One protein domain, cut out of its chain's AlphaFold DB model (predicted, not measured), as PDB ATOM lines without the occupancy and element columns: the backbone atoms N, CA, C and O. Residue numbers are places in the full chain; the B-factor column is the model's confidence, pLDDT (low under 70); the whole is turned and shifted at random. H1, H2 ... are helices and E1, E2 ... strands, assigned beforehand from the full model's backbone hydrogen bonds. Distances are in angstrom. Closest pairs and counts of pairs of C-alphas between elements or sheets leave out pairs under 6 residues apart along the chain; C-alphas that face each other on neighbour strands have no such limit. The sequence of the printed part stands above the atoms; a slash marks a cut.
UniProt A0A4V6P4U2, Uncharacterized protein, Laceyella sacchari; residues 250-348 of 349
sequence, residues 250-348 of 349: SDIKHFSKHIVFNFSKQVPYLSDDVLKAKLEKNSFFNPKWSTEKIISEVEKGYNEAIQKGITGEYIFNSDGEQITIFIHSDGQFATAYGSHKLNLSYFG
ATOM      1  N   SER A 250     345.436 318.726 431.635       82.44
ATOM      2  CA  SER A 250     344.819 317.435 431.962       82.44
ATOM      3  C   SER A 250     344.835 317.181 433.464       82.44
ATOM      4  O   SER A 250     343.789 316.857 434.020       82.44
ATOM      5  N   ASP A 251     345.958 317.429 434.132       84.50
ATOM      6  CA  ASP A 251     346.088 317.234 435.581       84.50
ATOM      7  C   ASP A 251     345.111 318.135 436.345       84.50
ATOM      8  O   ASP A 251     344.367 317.678 437.213       84.50
ATOM      9  N   ILE A 252     345.019 319.406 435.936       86.56
ATOM     10  CA  ILE A 252     344.056 320.369 436.492       86.56
ATOM     11  C   ILE A 252     342.616 319.885 436.295       86.56
ATOM     12  O   ILE A 252     341.776 319.992 437.193       86.56
ATOM     13  N   LYS A 253     342.311 319.292 435.136       88.62
ATOM     14  CA  LYS A 253     340.985 318.733 434.862       88.62
ATOM     15  C   LYS A 253     340.629 317.609 435.840       88.62
ATOM     16  O   LYS A 253     339.474 317.553 436.266       88.62
ATOM     17  N   HIS A 254     341.586 316.773 436.247       89.06
ATOM     18  CA  HIS A 254     341.338 315.649 437.158       89.06
ATOM     19  C   HIS A 254     340.877 316.067 438.557       89.06
ATOM     20  O   HIS A 254     340.078 315.342 439.157       89.06
ATOM     21  N   PHE A 255     341.305 317.228 439.059       91.19
ATOM     22  CA  PHE A 255     340.815 317.763 440.337       91.19
ATOM     23  C   PHE A 255     339.792 318.895 440.204       91.19
ATOM     24  O   PHE A 255     339.202 319.315 441.199       91.19
ATOM     25  N   SER A 256     339.504 319.359 438.985       89.19
ATOM     26  CA  SER A 256     338.556 320.457 438.742       89.19
ATOM     27  C   SER A 256     337.163 320.226 439.338       89.19
ATOM     28  O   SER A 256     336.526 321.179 439.780       89.19
ATOM     29  N   LYS A 257     336.712 318.968 439.423       90.31
ATOM     30  CA  LYS A 257     335.433 318.568 440.036       90.31
ATOM     31  C   LYS A 257     335.361 318.795 441.554       90.31
ATOM     32  O   LYS A 257     334.265 318.848 442.099       90.31
ATOM     33  N   HIS A 258     336.510 318.949 442.210       93.31
ATOM     34  CA  HIS A 258     336.644 319.262 443.634       93.31
ATOM     35  C   HIS A 258     336.756 320.778 443.884       93.31
ATOM     36  O   HIS A 258     336.830 321.218 445.030       93.31
ATOM     37  N   ILE A 259     336.737 321.598 442.822       92.69
ATOM     38  CA  ILE A 259     336.665 323.061 442.903       92.69
ATOM     39  C   ILE A 259     335.198 323.481 442.843       92.69
ATOM     40  O   ILE A 259     334.511 323.243 441.846       92.69
ATOM     41  N   VAL A 260     334.733 324.165 443.889       91.81
ATOM     42  CA  VAL A 260     333.322 324.549 444.058       91.81
ATOM     43  C   VAL A 260     332.788 325.348 442.872       91.81
ATOM     44  O   VAL A 260     331.715 325.038 442.367       91.81
ATOM     45  N   PHE A 261     333.563 326.308 442.359       89.19
ATOM     46  CA  PHE A 261     333.189 327.107 441.187       89.19
ATOM     47  C   PHE A 261     332.963 326.276 439.911       89.19
ATOM     48  O   PHE A 261     332.139 326.624 439.070       89.19
ATOM     49  N   ASN A 262     333.698 325.179 439.726       89.75
ATOM     50  CA  ASN A 262     333.503 324.312 438.564       89.75
ATOM     51  C   ASN A 262     332.358 323.329 438.794       89.75
ATOM     52  O   ASN A 262     331.582 323.067 437.877       89.75
ATOM     53  N   PHE A 263     332.218 322.827 440.021       92.56
ATOM     54  CA  PHE A 263     331.101 321.975 440.402       92.56
ATOM     55  C   PHE A 263     329.759 322.720 440.334       92.56
ATOM     56  O   PHE A 263     328.769 322.147 439.892       92.56
ATOM     57  N   SER A 264     329.707 324.004 440.698       91.62
ATOM     58  CA  SER A 264     328.469 324.794 440.669       91.62
ATOM     59  C   SER A 264     327.876 324.931 439.264       91.62
ATOM     60  O   SER A 264     326.662 325.016 439.125       91.62
ATOM     61  N   LYS A 265     328.692 324.854 438.204       93.25
ATOM     62  CA  LYS A 265     328.224 324.931 436.807       93.25
ATOM     63  C   LYS A 265     327.309 323.776 436.402       93.25
ATOM     64  O   LYS A 265     326.473 323.957 435.525       93.25
ATOM     65  N   GLN A 266     327.458 322.597 437.011       92.62
ATOM     66  CA  GLN A 266     326.573 321.457 436.735       92.62
ATOM     67  C   GLN A 266     325.322 321.448 437.625       92.62
ATOM     68  O   GLN A 266     324.355 320.782 437.278       92.62
ATOM     69  N   VAL A 267     325.310 322.184 438.743       92.94
ATOM     70  CA  VAL A 267     324.212 322.168 439.728       92.94
ATOM     71  C   VAL A 267     322.833 322.477 439.125       92.94
ATOM     72  O   VAL A 267     321.899 321.751 439.467       92.94
ATOM     73  N   PRO A 268     322.666 323.455 438.209       94.25
ATOM     74  CA  PRO A 268     321.363 323.748 437.601       94.25
ATOM     75  C   PRO A 268     320.764 322.595 436.787       94.25
ATOM     76  O   PRO A 268     319.560 322.567 436.561       94.25
ATOM     77  N   TYR A 269     321.589 321.641 436.350       95.00
ATOM     78  CA  TYR A 269     321.178 320.534 435.483       95.00
ATOM     79  C   TYR A 269     320.954 319.219 436.246       95.00
ATOM     80  O   TYR A 269     320.773 318.171 435.630       95.00
ATOM     81  N   LEU A 270     321.012 319.245 437.581       93.88
ATOM     82  CA  LEU A 270     320.861 318.066 438.437       93.88
ATOM     83  C   LEU A 270     319.556 318.143 439.237       93.88
ATOM     84  O   LEU A 270     319.174 319.216 439.703       93.88
ATOM     85  N   SER A 271     318.887 317.008 439.449       96.19
ATOM     86  CA  SER A 271     317.846 316.899 440.480       96.19
ATOM     87  C   SER A 271     318.475 316.903 441.878       96.19
ATOM     88  O   SER A 271     319.668 316.612 442.020       96.19
ATOM     89  N   ASP A 272     317.690 317.216 442.912       96.06
ATOM     90  CA  ASP A 272     318.194 317.283 444.294       96.06
ATOM     91  C   ASP A 272     318.762 315.941 444.763       96.06
ATOM     92  O   ASP A 272     319.845 315.908 445.347       96.06
ATOM     93  N   ASP A 273     318.112 314.829 444.416       95.94
ATOM     94  CA  ASP A 273     318.588 313.483 444.758       95.94
ATOM     95  C   ASP A 273     319.955 313.179 444.130       95.94
ATOM     96  O   ASP A 273     320.872 312.684 444.793       95.94
ATOM     97  N   VAL A 274     320.136 313.528 442.850       95.06
ATOM     98  CA  VAL A 274     321.403 313.311 442.135       95.06
ATOM     99  C   VAL A 274     322.490 314.246 442.661       95.06
ATOM    100  O   VAL A 274     323.652 313.844 442.788       95.06
ATOM    101  N   LEU A 275     322.135 315.493 442.975       95.06
ATOM    102  CA  LEU A 275     323.052 316.464 443.556       95.06
ATOM    103  C   LEU A 275     323.526 315.998 444.934       95.06
ATOM    104  O   LEU A 275     324.733 315.938 445.162       95.06
ATOM    105  N   LYS A 276     322.610 315.585 445.811       95.00
ATOM    106  CA  LYS A 276     322.924 315.054 447.140       95.00
ATOM    107  C   LYS A 276     323.862 313.849 447.055       95.00
ATOM    108  O   LYS A 276     324.927 313.867 447.670       95.00
ATOM    109  N   ALA A 277     323.552 312.874 446.199       94.50
ATOM    110  CA  ALA A 277     324.405 311.702 445.993       94.50
ATOM    111  C   ALA A 277     325.814 312.064 445.476       94.50
ATOM    112  O   ALA A 277     326.804 311.416 445.825       94.50
ATOM    113  N   LYS A 278     325.941 313.107 444.640       93.62
ATOM    114  CA  LYS A 278     327.247 313.620 444.190       93.62
ATOM    115  C   LYS A 278     327.997 314.343 445.308       93.62
ATOM    116  O   LYS A 278     329.216 314.208 445.375       93.62
ATOM    117  N   LEU A 279     327.312 315.108 446.150       94.00
ATOM    118  CA  LEU A 279     327.928 315.843 447.255       94.00
ATOM    119  C   LEU A 279     328.457 314.906 448.346       94.00
ATOM    120  O   LEU A 279     329.555 315.125 448.845       94.00
ATOM    121  N   GLU A 280     327.749 313.816 448.644       93.44
ATOM    122  CA  GLU A 280     328.203 312.802 449.605       93.44
ATOM    123  C   GLU A 280     329.511 312.128 449.153       93.44
ATOM    124  O   GLU A 280     330.459 311.981 449.934       93.44
ATOM    125  N   LYS A 281     329.597 311.789 447.859       91.31
ATOM    126  CA  LYS A 281     330.750 311.101 447.255       91.31
ATOM    127  C   LYS A 281     331.975 311.985 447.042       91.31
ATOM    128  O   LYS A 281     333.070 311.458 446.886       91.31
ATOM    129  N   ASN A 282     331.813 313.305 447.001       91.25
ATOM    130  CA  ASN A 282     332.915 314.229 446.747       91.25
ATOM    131  C   ASN A 282     333.315 314.981 448.017       91.25
ATOM    132  O   ASN A 282     332.544 315.141 448.960       91.25
ATOM    133  N   SER A 283     334.554 315.438 448.049       94.62
ATOM    134  CA  SER A 283     335.005 316.497 448.943       94.62
ATOM    135  C   SER A 283     335.563 317.637 448.100       94.62
ATOM    136  O   SER A 283     335.835 317.465 446.909       94.62
ATOM    137  N   PHE A 284     335.671 318.818 448.685       96.00
ATOM    138  CA  PHE A 284     335.984 320.040 447.966       96.00
ATOM    139  C   PHE A 284     337.161 320.760 448.613       96.00
ATOM    140  O   PHE A 284     337.418 320.637 449.811       96.00
ATOM    141  N   PHE A 285     337.885 321.526 447.804       95.81
ATOM    142  CA  PHE A 285     338.807 322.535 448.319       95.81
ATOM    143  C   PHE A 285     338.041 323.621 449.080       95.81
ATOM    144  O   PHE A 285     336.823 323.747 448.922       95.81
ATOM    145  N   ASN A 286     338.760 324.421 449.875       93.81
ATOM    146  CA  ASN A 286     338.163 325.541 450.593       93.81
ATOM    147  C   ASN A 286     337.347 326.417 449.612       93.81
ATOM    148  O   ASN A 286     337.929 326.984 448.681       93.81
ATOM    149  N   PRO A 287     336.022 326.566 449.814       91.94
ATOM    150  CA  PRO A 287     335.160 327.293 448.884       91.94
ATOM    151  C   PRO A 287     335.499 328.782 448.730       91.94
ATOM    152  O   PRO A 287     335.039 329.423 447.790       91.94
ATOM    153  N   LYS A 288     336.278 329.344 449.662       89.50
ATOM    154  CA  LYS A 288     336.734 330.740 449.647       89.50
ATOM    155  C   LYS A 288     338.006 330.942 448.820       89.50
ATOM    156  O   LYS A 288     338.419 332.082 448.627       89.50
ATOM    157  N   TRP A 289     338.669 329.872 448.383       85.12
ATOM    158  CA  TRP A 289     339.896 329.977 447.596       85.12
ATOM    159  C   TRP A 289     339.598 330.170 446.111       85.12
ATOM    160  O   TRP A 289     338.666 329.579 445.563       85.12
ATOM    161  N   SER A 290     340.427 330.980 445.445       83.56
ATOM    162  CA  SER A 290     340.383 331.101 443.989       83.56
ATOM    163  C   SER A 290     340.931 329.835 443.323       83.56
ATOM    164  O   SER A 290     341.691 329.071 443.924       83.56
ATOM    165  N   THR A 291     340.569 329.619 442.057       79.44
ATOM    166  CA  THR A 291     341.056 328.469 441.278       79.44
ATOM    167  C   THR A 291     342.582 328.483 441.169       79.44
ATOM    168  O   THR A 291     343.222 327.446 441.306       79.44
ATOM    169  N   GLU A 292     343.171 329.662 440.983       79.06
ATOM    170  CA  GLU A 292     344.618 329.864 440.867       79.06
ATOM    171  C   GLU A 292     345.325 329.519 442.178       79.06
ATOM    172  O   GLU A 292     346.352 328.843 442.157       79.06
ATOM    173  N   LYS A 293     344.744 329.916 443.320       82.75
ATOM    174  CA  LYS A 293     345.264 329.543 444.637       82.75
ATOM    175  C   LYS A 293     345.254 328.026 444.819       82.75
ATOM    176  O   LYS A 293     346.259 327.461 445.228       82.75
ATOM    177  N   ILE A 294     344.153 327.360 444.471       82.62
ATOM    178  CA  ILE A 294     344.051 325.896 444.568       82.62
ATOM    179  C   ILE A 294     345.117 325.217 443.702       82.62
ATOM    180  O   ILE A 294     345.811 324.332 444.191       82.62
ATOM    181  N   ILE A 295     345.281 325.641 442.443       81.75
ATOM    182  CA  ILE A 295     346.306 325.081 441.545       81.75
ATOM    183  C   ILE A 295     347.701 325.257 442.153       81.75
ATOM    184  O   ILE A 295     348.445 324.286 442.238       81.75
ATOM    185  N   SER A 296     348.024 326.462 442.635       74.56
ATOM    186  CA  SER A 296     349.313 326.761 443.268       74.56
ATOM    187  C   SER A 296     349.593 325.864 444.480       74.56
ATOM    188  O   SER A 296     350.697 325.341 444.620       74.56
ATOM    189  N   GLU A 297     348.606 325.653 445.354       80.81
ATOM    190  CA  GLU A 297     348.775 324.801 446.538       80.81
ATOM    191  C   GLU A 297     348.919 323.317 446.178       80.81
ATOM    192  O   GLU A 297     349.747 322.615 446.759       80.81
ATOM    193  N   VAL A 298     348.170 322.834 445.182       85.56
ATOM    194  CA  VAL A 298     348.292 321.450 444.698       85.56
ATOM    195  C   VAL A 298     349.650 321.225 444.031       85.56
ATOM    196  O   VAL A 298     350.288 320.206 444.288       85.56
ATOM    197  N   GLU A 299     350.140 322.172 443.227       83.12
ATOM    198  CA  GLU A 299     351.484 322.095 442.647       83.12
ATOM    199  C   GLU A 299     352.565 322.066 443.726       83.12
ATOM    200  O   GLU A 299     353.479 321.242 443.654       83.12
ATOM    201  N   LYS A 300     352.454 322.925 444.744       80.06
ATOM    202  CA  LYS A 300     353.378 322.956 445.881       80.06
ATOM    203  C   LYS A 300     353.424 321.601 446.590       80.06
ATOM    204  O   LYS A 300     354.507 321.036 446.738       80.06
ATOM    205  N   GLY A 301     352.264 321.056 446.961       80.50
ATOM    206  CA  GLY A 301     352.171 319.758 447.633       80.50
ATOM    207  C   GLY A 301     352.660 318.595 446.768       80.50
ATOM    208  O   GLY A 301     353.369 317.718 447.257       80.50
ATOM    209  N   TYR A 302     352.349 318.597 445.469       82.81
ATOM    210  CA  TYR A 302     352.802 317.558 444.542       82.81
ATOM    211  C   TYR A 302     354.322 317.587 444.375       82.81
ATOM    212  O   TYR A 302     354.975 316.550 444.476       82.81
ATOM    213  N   ASN A 303     354.901 318.777 444.190       80.00
ATOM    214  CA  ASN A 303     356.347 318.947 444.087       80.00
ATOM    215  C   ASN A 303     357.071 318.537 445.375       80.00
ATOM    216  O   ASN A 303     358.142 317.936 445.313       80.00
ATOM    217  N   GLU A 304     356.486 318.816 446.537       78.44
ATOM    218  CA  GLU A 304     357.006 318.339 447.816       78.44
ATOM    219  C   GLU A 304     356.961 316.801 447.909       78.44
ATOM    220  O   GLU A 304     357.949 316.170 448.290       78.44
ATOM    221  N   ALA A 305     355.848 316.182 447.512       75.00
ATOM    222  CA  ALA A 305     355.667 314.734 447.553       75.00
ATOM    223  C   ALA A 305     356.640 313.987 446.625       75.00
ATOM    224  O   ALA A 305     357.324 313.063 447.072       75.00
ATOM    225  N   ILE A 306     356.792 314.425 445.369       73.12
ATOM    226  CA  ILE A 306     357.744 313.812 444.425       73.12
ATOM    227  C   ILE A 306     359.200 314.004 444.878       73.12
ATOM    228  O   ILE A 306     360.022 313.108 444.700       73.12
ATOM    229  N   GLN A 307     359.531 315.131 445.525       68.44
ATOM    230  CA  GLN A 307     360.862 315.356 446.107       68.44
ATOM    231  C   GLN A 307     361.138 314.421 447.290       68.44
ATOM    232  O   GLN A 307     362.272 313.968 447.471       68.44
ATOM    233  N   LYS A 308     360.103 314.095 448.070       69.12
ATOM    234  CA  LYS A 308     360.155 313.089 449.139       69.12
ATOM    235  C   LYS A 308     360.110 311.648 448.610       69.12
ATOM    236  O   LYS A 308     360.317 310.729 449.396       69.12
ATOM    237  N   GLY A 309     359.889 311.441 447.308       71.00
ATOM    238  CA  GLY A 309     359.729 310.114 446.706       71.00
ATOM    239  C   GLY A 309     358.428 309.417 447.115       71.00
ATOM    240  O   GLY A 309     358.370 308.190 447.110       71.00
ATOM    241  N   ILE A 310     357.411 310.187 447.509       74.25
ATOM    242  CA  ILE A 310     356.108 309.674 447.936       74.25
ATOM    243  C   ILE A 310     355.270 309.351 446.697       74.25
ATOM    244  O   ILE A 310     355.160 310.158 445.776       74.25
ATOM    245  N   THR A 311     354.663 308.167 446.704       83.25
ATOM    246  CA  THR A 311     353.627 307.739 445.754       83.25
ATOM    247  C   THR A 311     352.395 307.299 446.546       83.25
ATOM    248  O   THR A 311     352.491 307.044 447.747       83.25
ATOM    249  N   GLY A 312     351.232 307.231 445.902       83.62
ATOM    250  CA  GLY A 312     349.955 307.013 446.576       83.62
ATOM    251  C   GLY A 312     349.387 308.302 447.163       83.62
ATOM    252  O   GLY A 312     349.480 309.366 446.551       83.62
ATOM    253  N   GLU A 313     348.753 308.197 448.326       90.38
ATOM    254  CA  GLU A 313     348.102 309.324 448.989       90.38
ATOM    255  C   GLU A 313     349.108 310.165 449.785       90.38
ATOM    256  O   GLU A 313     349.836 309.660 450.640       90.38
ATOM    257  N   TYR A 314     349.128 311.467 449.513       88.88
ATOM    258  CA  TYR A 314     349.891 312.459 450.254       88.88
ATOM    259  C   TYR A 314     348.950 313.528 450.800       88.88
ATOM    260  O   TYR A 314     348.304 314.250 450.040       88.88
ATOM    261  N   ILE A 315     348.898 313.641 452.125       87.88
ATOM    262  CA  ILE A 315     348.079 314.625 452.830       87.88
ATOM    263  C   ILE A 315     349.002 315.676 453.435       87.88
ATOM    264  O   ILE A 315     349.964 315.343 454.128       87.88
ATOM    265  N   PHE A 316     348.692 316.948 453.211       81.00
ATOM    266  CA  PHE A 316     349.415 318.063 453.812       81.00
ATOM    267  C   PHE A 316     348.457 319.191 454.196       81.00
ATOM    268  O   PHE A 316     347.333 319.278 453.698       81.00
ATOM    269  N   ASN A 317     348.916 320.053 455.102       80.94
ATOM    270  CA  ASN A 317     348.177 321.234 455.522       80.94
ATOM    271  C   ASN A 317     348.777 322.478 454.869       80.94
ATOM    272  O   ASN A 317     349.991 322.679 454.920       80.94
ATOM    273  N   SER A 318     347.924 323.330 454.308       73.69
ATOM    274  CA  SER A 318     348.312 324.641 453.794       73.69
ATOM    275  C   SER A 318     347.258 325.678 454.155       73.69
ATOM    276  O   SER A 318     346.068 325.433 453.979       73.69
ATOM    277  N   ASP A 319     347.677 326.814 454.716       78.88
ATOM    278  CA  ASP A 319     346.785 327.870 455.223       78.88
ATOM    279  C   ASP A 319     345.677 327.362 456.173       78.88
ATOM    280  O   ASP A 319     344.549 327.852 456.168       78.88
ATOM    281  N   GLY A 320     345.998 326.356 456.994       80.38
ATOM    282  CA  GLY A 320     345.047 325.730 457.921       80.38
ATOM    283  C   GLY A 320     344.039 324.781 457.261       80.38
ATOM    284  O   GLY A 320     343.164 324.263 457.947       80.38
ATOM    285  N   GLU A 321     344.171 324.527 455.960       85.31
ATOM    286  CA  GLU A 321     343.327 323.612 455.195       85.31
ATOM    287  C   GLU A 321     344.069 322.318 454.881       85.31
ATOM    288  O   GLU A 321     345.244 322.336 454.513       85.31
ATOM    289  N   GLN A 322     343.367 321.190 454.975       91.00
ATOM    290  CA  GLN A 322     343.915 319.895 454.590       91.00
ATOM    291  C   GLN A 322     343.685 319.644 453.097       91.00
ATOM    292  O   GLN A 322     342.553 319.702 452.605       91.00
ATOM    293  N   ILE A 323     344.764 319.323 452.389       94.00
ATOM    294  CA  ILE A 323     344.756 318.970 450.973       94.00
ATOM    295  C   ILE A 323     345.312 317.560 450.824       94.00
ATOM    296  O   ILE A 323     346.354 317.222 451.381       94.00
ATOM    297  N   THR A 324     344.612 316.750 450.039       93.81
ATOM    298  CA  THR A 324     345.032 315.399 449.674       93.81
ATOM    299  C   THR A 324     345.413 315.374 448.203       93.81
ATOM    300  O   THR A 324     344.666 315.866 447.356       93.81
ATOM    301  N   ILE A 325     346.571 314.800 447.894       94.69
ATOM    302  CA  ILE A 325     347.078 314.576 446.540       94.69
ATOM    303  C   ILE A 325     347.274 313.078 446.357       94.69
ATOM    304  O   ILE A 325     347.854 312.418 447.213       94.69
ATOM    305  N   PHE A 326     346.819 312.548 445.228       91.00
ATOM    306  CA  PHE A 326     347.100 311.178 444.831       91.00
ATOM    307  C   PHE A 326     348.124 311.168 443.701       91.00
ATOM    308  O   PHE A 326     347.991 311.894 442.710       91.00
ATOM    309  N   ILE A 327     349.142 310.332 443.860       88.31
ATOM    310  CA  ILE A 327     350.265 310.196 442.939       88.31
ATOM    311  C   ILE A 327     350.329 308.737 442.501       88.31
ATOM    312  O   ILE A 327     350.298 307.825 443.327       88.31
ATOM    313  N   HIS A 328     350.412 308.504 441.199       83.75
ATOM    314  CA  HIS A 328     350.569 307.168 440.643       83.75
ATOM    315  C   HIS A 328     351.912 306.542 441.057       83.75
ATOM    316  O   HIS A 328     352.853 307.225 441.460       83.75
ATOM    317  N   SER A 329     352.024 305.218 440.946       81.38
ATOM    318  CA  SER A 329     353.253 304.484 441.289       81.38
ATOM    319  C   SER A 329     354.457 304.867 440.423       81.38
ATOM    320  O   SER A 329     355.596 304.664 440.830       81.38
ATOM    321  N   ASP A 330     354.216 305.415 439.232       76.94
ATOM    322  CA  ASP A 330     355.238 305.942 438.323       76.94
ATOM    323  C   ASP A 330     355.619 307.407 438.623       76.94
ATOM    324  O   ASP A 330     356.449 307.993 437.928       76.94
ATOM    325  N   GLY A 331     355.032 307.993 439.671       75.19
ATOM    326  CA  GLY A 331     355.279 309.360 440.106       75.19
ATOM    327  C   GLY A 331     354.455 310.417 439.377       75.19
ATOM    328  O   GLY A 331     354.668 311.594 439.648       75.19
ATOM    329  N   GLN A 332     353.535 310.044 438.478       84.62
ATOM    330  CA  GLN A 332     352.654 311.003 437.808       84.62
ATOM    331  C   GLN A 332     351.536 311.496 438.733       84.62
ATOM    332  O   GLN A 332     351.001 310.750 439.557       84.62
ATOM    333  N   PHE A 333     351.146 312.760 438.572       88.19
ATOM    334  CA  PHE A 333     349.998 313.326 439.272       88.19
ATOM    335  C   PHE A 333     348.705 312.638 438.818       88.19
ATOM    336  O   PHE A 333     348.451 312.532 437.621       88.19
ATOM    337  N   ALA A 334     347.867 312.216 439.766       90.12
ATOM    338  CA  ALA A 334     346.590 311.579 439.454       90.12
ATOM    339  C   ALA A 334     345.401 312.512 439.711       90.12
ATOM    340  O   ALA A 334     344.566 312.750 438.839       90.12
ATOM    341  N   THR A 335     345.279 313.015 440.940       95.19
ATOM    342  CA  THR A 335     344.195 313.912 441.352       95.19
ATOM    343  C   THR A 335     344.534 314.588 442.678       95.19
ATOM    344  O   THR A 335     345.495 314.221 443.352       95.19
ATOM    345  N   ALA A 336     343.724 315.566 443.065       95.44
ATOM    346  CA  ALA A 336     343.794 316.223 444.358       95.44
ATOM    347  C   ALA A 336     342.397 316.659 444.813       95.44
ATOM    348  O   ALA A 336     341.506 316.884 443.991       95.44
ATOM    349  N   TYR A 337     342.202 316.793 446.117       95.31
ATOM    350  CA  TYR A 337     340.959 317.291 446.698       95.31
ATOM    351  C   TYR A 337     341.198 317.859 448.097       95.31
ATOM    352  O   TYR A 337     342.145 317.483 448.786       95.31
ATOM    353  N   GLY A 338     340.335 318.783 448.519       94.81
ATOM    354  CA  GLY A 338     340.299 319.249 449.904       94.81
ATOM    355  C   GLY A 338     339.366 318.412 450.776       94.81
ATOM    356  O   GLY A 338     338.724 317.466 450.310       94.81
ATOM    357  N   SER A 339     339.267 318.787 452.047       94.00
ATOM    358  CA  SER A 339     338.469 318.089 453.061       94.00
ATOM    359  C   SER A 339     337.027 318.601 453.213       94.00
ATOM    360  O   SER A 339     336.250 318.011 453.963       94.00
ATOM    361  N   HIS A 340     336.621 319.665 452.506       95.56
ATOM    362  CA  HIS A 340     335.310 320.290 452.715       95.56
ATOM    363  C   HIS A 340     334.173 319.414 452.196       95.56
ATOM    364  O   HIS A 340     334.192 318.947 451.054       95.56
ATOM    365  N   LYS A 341     333.137 319.241 453.017       95.19
ATOM    366  CA  LYS A 341     331.878 318.601 452.630       95.19
ATOM    367  C   LYS A 341     330.805 319.668 452.455       95.19
ATOM    368  O   LYS A 341     330.593 320.491 453.339       95.19
ATOM    369  N   LEU A 342     330.150 319.651 451.299       93.44
ATOM    370  CA  LEU A 342     329.079 320.582 450.947       93.44
ATOM    371  C   LEU A 342     327.734 319.851 450.940       93.44
ATOM    372  O   LEU A 342     327.682 318.632 450.798       93.44
ATOM    373  N   ASN A 343     326.645 320.600 451.079       93.62
ATOM    374  CA  ASN A 343     325.273 320.090 451.065       93.62
ATOM    375  C   ASN A 343     324.402 320.931 450.112       93.62
ATOM    376  O   ASN A 343     324.888 321.896 449.521       93.62
ATOM    377  N   LEU A 344     323.128 320.561 449.955       92.81
ATOM    378  CA  LEU A 344     322.189 321.264 449.067       92.81
ATOM    379  C   LEU A 344     322.064 322.756 449.418       92.81
ATOM    380  O   LEU A 344     322.167 323.601 448.529       92.81
ATOM    381  N   SER A 345     322.009 323.074 450.718       92.88
ATOM    382  CA  SER A 345     321.839 324.450 451.203       92.88
ATOM    383  C   SER A 345     322.962 325.395 450.768       92.88
ATOM    384  O   SER A 345     322.712 326.577 450.539       92.88
ATOM    385  N   TYR A 346     324.181 324.880 450.562       93.31
ATOM    386  CA  TYR A 346     325.295 325.666 450.024       93.31
ATOM    387  C   TYR A 346     324.974 326.254 448.637       93.31
ATOM    388  O   TYR A 346     325.458 327.327 448.286       93.31
ATOM    389  N   PHE A 347     324.146 325.561 447.854       92.31
ATOM    390  CA  PHE A 347     323.726 325.970 446.514       92.31
ATOM    391  C   PHE A 347     322.338 326.624 446.483       92.31
ATOM    392  O   PHE A 347     321.809 326.849 445.396       92.31
ATOM    393  N   GLY A 348     321.748 326.929 447.645       90.44
ATOM    394  CA  GLY A 348     320.408 327.516 447.736       90.44
ATOM    395  C   GLY A 348     319.293 326.571 447.281       90.44
ATOM    396  O   GLY A 348     318.290 327.039 446.747       90.44
TER     397      GLY A 348
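This is residues 250 to 348 of the 349 residues of an uncharacterized protein of Laceyella sacchari (UniProt A0A4V6P4U2). A small, strongly twisted sheet of three strands has the long helix H4 packed on one face, with short H1 on the same face beside edge strand E3. At the other end of the long axis, away from the sheet, the shorter helices H2, H3 and H5 make a loose cluster. The 99 printed residues hold five named helices and three named strands in the order H1 H2 H3 H4 E1 E2 E3 H5, a mixed class; the sheet's order is E1 - E2 - E3, all antiparallel. The whole is compact, with a radius of gyration of the C-alphas of 14.1 A, yet elongated in outline, spanning 43 by 26 by 20 A.

Begin with the sheet: find C-alpha 312 at (349.955, 307.013, 446.576), where E1 starts, and follow it over residues 312 to 318 for 19.1 A. E2, residues 321 to 327, comes back over 19.5 A, and E3, residues 333 to 338, covers 15.6 A. Look next at H4, residues 291 to 307, which runs 24.2 A from C-alpha 291 at (341.056, 328.469, 441.278). H1 is residues 250 to 256, H2 residues 260 to 264, and H3 residues 272 to 281, 14.3 A long. H5, residues 344 to 347, ends with C-alpha 347 at (323.726, 325.970, 446.514).

E1, E2 and E3 form a meander, each strand the antiparallel neighbour of the one before. In the hairpin E1 and E2, at 156 degrees, look for N 314 and O 325, 2.8 A apart and within hydrogen-bond range. In the hairpin E2 and E3, at 161 degrees, N 326 and O 335 are within that range at 2.8 A. H4 is on the sheet, making two layers, a helix on one face of a sheet; its closest C-alphas to E2 are those of Tyr 302 and Ile 325, 6.8 A. H1 is on the same face at a height over the sheet of 5.2 A, only just over none of the strands, with 2 of its 7 C-alphas falling on E3; the closest C-alphas of H1 and E3 are those of Phe 255 and Thr 335, 5.2 A. H1 and H4 are close but not clearly touching, Ile 252 and Ile 295 being closest with C-alphas 7.3 A apart, at a steep tilt of 61 degrees, opposite ways. H2, H3 and H5 are not on the sheet. H3 and H5 only just touch, with 3 pairs of C-alphas within 8 A, the closest those of Lys 276 and Leu 344, 6.5 A. H2 and H5 are close but not clearly touching; their closest C-alphas, of Ser 264 and Phe 347, are 7.6 A apart. In H2, H3 and H4 every O i to N i+4 pair is within hydrogen-bond range, in H1 2 of 3; H5 is too short for such a pair.

The two C-alphas farthest apart, those of Ser 271 and Gln 307, are 43.4 A apart. The printed part has no cut, and no link is long. The mean pLDDT of the printed part is 87.8; look at residues 307 to 308 for the two under 70.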